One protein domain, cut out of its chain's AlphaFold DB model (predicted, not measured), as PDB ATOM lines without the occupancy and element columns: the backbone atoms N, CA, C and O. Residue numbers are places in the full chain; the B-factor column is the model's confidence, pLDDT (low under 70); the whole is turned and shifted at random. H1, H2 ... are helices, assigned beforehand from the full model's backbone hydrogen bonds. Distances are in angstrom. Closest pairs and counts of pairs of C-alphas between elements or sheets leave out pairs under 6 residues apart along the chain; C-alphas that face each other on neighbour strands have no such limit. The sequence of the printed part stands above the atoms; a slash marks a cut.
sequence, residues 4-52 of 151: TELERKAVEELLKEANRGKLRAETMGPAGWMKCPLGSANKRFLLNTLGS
ATOM      1  N   THR A   4     156.831 194.290 156.448       90.75
ATOM      2  CA  THR A   4     155.868 193.834 157.467       90.75
ATOM      3  C   THR A   4     155.823 192.307 157.643       90.75
ATOM      4  O   THR A   4     155.522 191.803 158.730       90.75
ATOM      5  N   GLU A   5     156.136 191.536 156.597       90.50
ATOM      6  CA  GLU A   5     156.277 190.079 156.671       90.50
ATOM      7  C   GLU A   5     157.634 189.691 157.284       90.50
ATOM      8  O   GLU A   5     157.733 188.703 158.017       90.50
ATOM      9  N   LEU A   6     158.672 190.490 157.017       92.75
ATOM     10  CA  LEU A   6     160.008 190.335 157.590       92.75
ATOM     11  C   LEU A   6     160.002 190.633 159.100       92.75
ATOM     12  O   LEU A   6     160.517 189.837 159.887       92.75
ATOM     13  N   GLU A   7     159.344 191.720 159.511       92.75
ATOM     14  CA  GLU A   7     159.117 192.099 160.909       92.75
ATOM     15  C   GLU A   7     158.371 191.007 161.683       92.75
ATOM     16  O   GLU A   7     158.804 190.609 162.766       92.75
ATOM     17  N   ARG A   8     157.286 190.454 161.114       94.81
ATOM     18  CA  ARG A   8     156.549 189.336 161.731       94.81
ATOM     19  C   ARG A   8     157.444 188.124 161.992       94.81
ATOM     20  O   ARG A   8     157.427 187.594 163.101       94.81
ATOM     21  N   LYS A   9     158.255 187.721 161.007       95.31
ATOM     22  CA  LYS A   9     159.200 186.594 161.136       95.31
ATOM     23  C   LYS A   9     160.296 186.880 162.170       95.31
ATOM     24  O   LYS A   9     160.661 185.991 162.936       95.31
ATOM     25  N   ALA A  10     160.784 188.120 162.245       95.06
ATOM     26  CA  ALA A  10     161.759 188.533 163.254       95.06
ATOM     27  C   ALA A  10     161.182 188.463 164.681       95.06
ATOM     28  O   ALA A  10     161.835 187.934 165.582       95.06
ATOM     29  N   VAL A  11     159.946 188.934 164.890       97.12
ATOM     30  CA  VAL A  11     159.247 188.836 166.185       97.12
ATOM     31  C   VAL A  11     158.997 187.374 166.579       97.12
ATOM     32  O   VAL A  11     159.198 187.017 167.741       97.12
ATOM     33  N   GLU A  12     158.618 186.513 165.632       96.06
ATOM     34  CA  GLU A  12     158.404 185.083 165.884       96.06
ATOM     35  C   GLU A  12     159.688 184.374 166.356       96.06
ATOM     36  O   GLU A  12     159.681 183.721 167.403       96.06
ATOM     37  N   GLU A  13     160.814 184.543 165.651       95.56
ATOM     38  CA  GLU A  13     162.091 183.925 166.048       95.56
ATOM     39  C   GLU A  13     162.634 184.482 167.379       95.56
ATOM     40  O   GLU A  13     163.185 183.724 168.184       95.56
ATOM     41  N   LEU A  14     162.418 185.772 167.675       97.19
ATOM     42  CA  LEU A  14     162.756 186.359 168.980       97.19
ATOM     43  C   LEU A  14     161.963 185.706 170.124       97.19
ATOM     44  O   LEU A  14     162.549 185.308 171.133       97.19
ATOM     45  N   LEU A  15     160.644 185.539 169.966       97.44
ATOM     46  CA  LEU A  15     159.797 184.854 170.954       97.44
ATOM     47  C   LEU A  15     160.177 183.371 171.105       97.44
ATOM     48  O   LEU A  15     160.133 182.814 172.205       97.44
ATOM     49  N   LYS A  16     160.579 182.722 170.014       97.12
ATOM     50  CA  LYS A  16     160.986 181.312 169.964       97.12
ATOM     51  C   LYS A  16     162.310 181.052 170.695       97.12
ATOM     52  O   LYS A  16     162.361 180.150 171.536       97.12
ATOM     53  N   GLU A  17     163.353 181.858 170.475       96.50
ATOM     54  CA  GLU A  17     164.602 181.739 171.249       96.50
ATOM     55  C   GLU A  17     164.415 182.211 172.706       96.50
ATOM     56  O   GLU A  17     164.996 181.610 173.609       96.50
ATOM     57  N   ALA A  18     163.534 183.183 172.985       96.94
ATOM     58  CA  ALA A  18     163.174 183.549 174.361       96.94
ATOM     59  C   ALA A  18     162.518 182.378 175.125       96.94
ATOM     60  O   ALA A  18     162.922 182.069 176.249       96.94
ATOM     61  N   ASN A  19     161.576 181.660 174.502       96.12
ATOM     62  CA  ASN A  19     160.980 180.442 175.067       96.12
ATOM     63  C   ASN A  19     162.023 179.331 175.292       96.12
ATOM     64  O   ASN A  19     162.012 178.656 176.322       96.12
ATOM     65  N   ARG A  20     162.985 179.171 174.375       93.75
ATOM     66  CA  ARG A  20     164.118 178.243 174.538       93.75
ATOM     67  C   ARG A  20     165.055 178.658 175.683       93.75
ATOM     68  O   ARG A  20     165.573 177.799 176.398       93.75
ATOM     69  N   GLY A  21     165.258 179.961 175.873       92.25
ATOM     70  CA  GLY A  21     165.981 180.543 177.004       92.25
ATOM     71  C   GLY A  21     165.293 180.244 178.336       92.25
ATOM     72  O   GLY A  21     165.948 179.753 179.258       92.25
ATOM     73  N   LYS A  22     163.968 180.434 178.400       94.25
ATOM     74  CA  LYS A  22     163.123 180.061 179.545       94.25
ATOM     75  C   LYS A  22     163.273 178.576 179.893       94.25
ATOM     76  O   LYS A  22     163.679 178.271 181.009       94.25
ATOM     77  N   LEU A  23     163.066 177.668 178.934       94.31
ATOM     78  CA  LEU A  23     163.206 176.221 179.166       94.31
ATOM     79  C   LEU A  23     164.608 175.838 179.673       94.31
ATOM     80  O   LEU A  23     164.746 174.958 180.522       94.31
ATOM     81  N   ARG A  24     165.669 176.511 179.202       92.00
ATOM     82  CA  ARG A  24     167.038 176.299 179.703       92.00
ATOM     83  C   ARG A  24     167.201 176.774 181.149       92.00
ATOM     84  O   ARG A  24     167.852 176.085 181.933       92.00
ATOM     85  N   ALA A  25     166.620 177.921 181.497       93.69
ATOM     86  CA  ALA A  25     166.627 178.458 182.856       93.69
ATOM     87  C   ALA A  25     165.803 177.591 183.825       93.69
ATOM     88  O   ALA A  25     166.244 177.356 184.941       93.69
ATOM     89  N   GLU A  26     164.671 177.041 183.387       93.25
ATOM     90  CA  GLU A  26     163.868 176.087 184.167       93.25
ATOM     91  C   GLU A  26     164.600 174.745 184.354       93.25
ATOM     92  O   GLU A  26     164.595 174.184 185.446       93.25
ATOM     93  N   THR A  27     165.293 174.251 183.319       93.75
ATOM     94  CA  THR A  27     165.981 172.945 183.358       93.75
ATOM     95  C   THR A  27     167.305 172.965 184.130       93.75
ATOM     96  O   THR A  27     167.643 171.985 184.789       93.75
ATOM     97  N   MET A  28     168.098 174.039 184.020       91.44
ATOM     98  CA  MET A  28     169.461 174.103 184.586       91.44
ATOM     99  C   MET A  28     169.708 175.278 185.543       91.44
ATOM    100  O   MET A  28     170.795 175.375 186.117       91.44
ATOM    101  N   GLY A  29     168.738 176.177 185.728       92.81
ATOM    102  CA  GLY A  29     168.858 177.326 186.624       92.81
ATOM    103  C   GLY A  29     170.068 178.227 186.329       92.81
ATOM    104  O   GLY A  29     170.608 178.230 185.215       92.81
ATOM    105  N   PRO A  30     170.557 178.962 187.345       88.44
ATOM    106  CA  PRO A  30     171.805 179.723 187.256       88.44
ATOM    107  C   PRO A  30     173.026 178.847 186.931       88.44
ATOM    108  O   PRO A  30     173.957 179.299 186.265       88.44
ATOM    109  N   ALA A  31     173.022 177.573 187.342       89.31
ATOM    110  CA  ALA A  31     174.121 176.644 187.082       89.31
ATOM    111  C   ALA A  31     174.338 176.388 185.578       89.31
ATOM    112  O   ALA A  31     175.476 176.186 185.159       89.31
ATOM    113  N   GLY A  32     173.289 176.488 184.753       87.31
ATOM    114  CA  GLY A  32     173.377 176.371 183.293       87.31
ATOM    115  C   GLY A  32     174.165 177.484 182.585       87.31
ATOM    116  O   GLY A  32     174.455 177.350 181.397       87.31
ATOM    117  N   TRP A  33     174.515 178.560 183.298       86.38
ATOM    118  CA  TRP A  33     175.366 179.659 182.819       86.38
ATOM    119  C   TRP A  33     176.801 179.573 183.363       86.38
ATOM    120  O   TRP A  33     177.713 180.209 182.831       86.38
ATOM    121  N   MET A  34     177.021 178.772 184.408       89.69
ATOM    122  CA  MET A  34     178.334 178.561 185.013       89.69
ATOM    123  C   MET A  34     179.152 177.548 184.204       89.69
ATOM    124  O   MET A  34     178.621 176.656 183.541       89.69
ATOM    125  N   LYS A  35     180.484 177.637 184.286       89.19
ATOM    126  CA  LYS A  35     181.349 176.550 183.803       89.19
ATOM    127  C   LYS A  35     181.120 175.316 184.681       89.19
ATOM    128  O   LYS A  35     181.046 175.443 185.900       89.19
ATOM    129  N   CYS A  36     181.058 174.132 184.070       83.56
ATOM    130  CA  CYS A  36     180.980 172.881 184.822       83.56
ATOM    131  C   CYS A  36     182.170 172.783 185.804       83.56
ATOM    132  O   CYS A  36     183.308 172.953 185.359       83.56
ATOM    133  N   PRO A  37     181.948 172.495 187.103       89.44
ATOM    134  CA  PRO A  37     183.037 172.292 188.066       89.44
ATOM    135  C   PRO A  37     183.915 171.076 187.738       89.44
ATOM    136  O   PRO A  37     185.062 170.995 188.173       89.44
ATOM    137  N   LEU A  38     183.386 170.124 186.963       87.06
ATOM    138  CA  LEU A  38     184.140 168.998 186.425       87.06
ATOM    139  C   LEU A  38     184.853 169.411 185.131       87.06
ATOM    140  O   LEU A  38     184.270 170.058 184.260       87.06
ATOM    141  N   GLY A  39     186.110 168.984 184.981       88.12
ATOM    142  CA  GLY A  39     186.897 169.229 183.771       88.12
ATOM    143  C   GLY A  39     186.243 168.667 182.502       88.12
ATOM    144  O   GLY A  39     185.458 167.719 182.546       88.12
ATOM    145  N   SER A  40     186.586 169.240 181.344       89.31
ATOM    146  CA  SER A  40     185.982 168.876 180.057       89.31
ATOM    147  C   SER A  40     186.136 167.383 179.742       89.31
ATOM    148  O   SER A  40     187.250 166.896 179.523       89.31
ATOM    149  N   ALA A  41     185.015 166.664 179.677       88.56
ATOM    150  CA  ALA A  41     185.003 165.239 179.376       88.56
ATOM    151  C   ALA A  41     185.488 164.942 177.943       88.56
ATOM    152  O   ALA A  41     185.274 165.709 177.001       88.56
ATOM    153  N   ASN A  42     186.140 163.792 177.765       91.62
ATOM    154  CA  ASN A  42     186.660 163.366 176.467       91.62
ATOM    155  C   ASN A  42     185.504 163.133 175.473       91.62
ATOM    156  O   ASN A  42     184.589 162.367 175.774       91.62
ATOM    157  N   LYS A  43     185.575 163.716 174.266       93.06
ATOM    158  CA  LYS A  43     184.536 163.568 173.224       93.06
ATOM    159  C   LYS A  43     184.163 162.104 172.938       93.06
ATOM    160  O   LYS A  43     182.992 161.811 172.741       93.06
ATOM    161  N   ARG A  44     185.132 161.175 172.965       92.88
ATOM    162  CA  ARG A  44     184.880 159.734 172.760       92.88
ATOM    163  C   ARG A  44     184.107 159.094 173.914       92.88
ATOM    164  O   ARG A  44     183.322 158.188 173.680       92.88
ATOM    165  N   PHE A  45     184.335 159.552 175.144       91.50
ATOM    166  CA  PHE A  45     183.576 159.103 176.310       91.50
ATOM    167  C   PHE A  45     182.143 159.641 176.240       91.50
ATOM    168  O   PHE A  45     181.206 158.857 176.294       91.50
ATOM    169  N   LEU A  46     181.978 160.948 176.003       90.38
ATOM    170  CA  LEU A  46     180.663 161.586 175.881       90.38
ATOM    171  C   LEU A  46     179.779 160.924 174.819       90.38
ATOM    172  O   LEU A  46     178.644 160.577 175.125       90.38
ATOM    173  N   LEU A  47     180.290 160.711 173.601       90.75
ATOM    174  CA  LEU A  47     179.513 160.088 172.522       90.75
ATOM    175  C   LEU A  47     179.116 158.643 172.854       90.75
ATOM    176  O   LEU A  47     177.958 158.278 172.672       90.75
ATOM    177  N   ASN A  48     180.044 157.841 173.386       90.00
ATOM    178  CA  ASN A  48     179.763 156.450 173.739       90.00
ATOM    179  C   ASN A  48     178.774 156.336 174.912       90.00
ATOM    180  O   ASN A  48     177.890 155.488 174.880       90.00
ATOM    181  N   THR A  49     178.905 157.176 175.942       90.50
ATOM    182  CA  THR A  49     178.005 157.157 177.104       90.50
ATOM    183  C   THR A  49     176.622 157.691 176.739       90.50
ATOM    184  O   THR A  49     175.633 156.993 176.950       90.50
ATOM    185  N   LEU A  50     176.542 158.893 176.156       87.69
ATOM    186  CA  LEU A  50     175.264 159.548 175.863       87.69
ATOM    187  C   LEU A  50     174.513 158.870 174.715       87.69
ATOM    188  O   LEU A  50     173.298 158.736 174.794       87.69
ATOM    189  N   GLY A  51     175.212 158.387 173.683       84.50
ATOM    190  CA  GLY A  51     174.589 157.652 172.579       84.50
ATOM    191  C   GLY A  51     173.935 156.339 173.022       84.50
ATOM    192  O   GLY A  51     172.915 155.949 172.463       84.50
ATOM    193  N   SER A  52     174.470 155.685 174.059       76.81
ATOM    194  CA  SER A  52     173.842 154.504 174.665       76.81
ATOM    195  C   SER A  52     172.762 154.857 175.692       76.81
ATOM    196  O   SER A  52     171.743 154.174 175.739       76.81
TER     197      SER A  52
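AT A GLANCE: This is residues 4 to 52 of the 151 residues of the protein "Protein POLR1D, isoform 2" of Triplophysa tibetana (UniProt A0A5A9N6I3). A long straight helix, H1, is followed at its far end by a single turn of helix, H2, and then by an unnamed link, residues 34 to 42, that leads to a separate short helix, H3. The helices do not pack into a core: H1 and H3 stay apart, and the shape is open, with H1 making most of its length. The printed part has 49 residues with three named helices, in the order H1, H2, H3 along the chain, and no named strand; its class is all helix. It is extended, with a radius of gyration of the C-alphas of 16.9 A, and spans 48 by 24 by 16 A along its three main axes.

IN THESE COORDINATES: H1 runs from Thr 4 to Met 28, 25 residues, and is the longest helix; its first C-alpha is at (155.868, 193.834, 157.467), its last at (169.461, 174.103, 184.586), and the two are 36.2 A apart. After Gly 29, H2 takes residues 30 to 33, Pro 30 to Trp 33, and measures 5.7 A from first to last C-alpha. H3 takes residues 43 to 52, Lys 43 to Ser 52, and is 14.1 A long from first to last C-alpha; it ends with C-alpha 52 at (173.842, 154.504, 174.665).

HOW THE PARTS SIT: H1 touches no helix. H1 and H2 are close but not clearly touching, with 2 pairs of C-alphas within 8 A; their closest C-alphas, those of Ala 25 and Gly 32, are 7.1 A apart. The link between them is tight, with 1 residue. The link from H2 to H3 is short, with 9 residues, and H2 and H3 are apart. H1 and H3 are apart too. Residues 34 to 52, of which 43 to 52 belong to H3, stand free, and so do residues 4 to 23 of H1. In H1 every O i to N i+4 pair is within hydrogen-bond range, and in H3 5 of 6 are. H2 is too short for such a pair, but its 1 pair of O i and N i+3 is within range.

THE WHOLE: The two C-alphas farthest apart, those of Thr 4 and Phe 45, are 48.3 A apart, and the first and last printed C-alphas, those of Thr 4 and Ser 52, are 46.5 A apart. The outline is only just a rod. The printed part has no cut, and neither link is long. The mean pLDDT of the printed part is 91.6, and no printed residue of this predicted model is under 70.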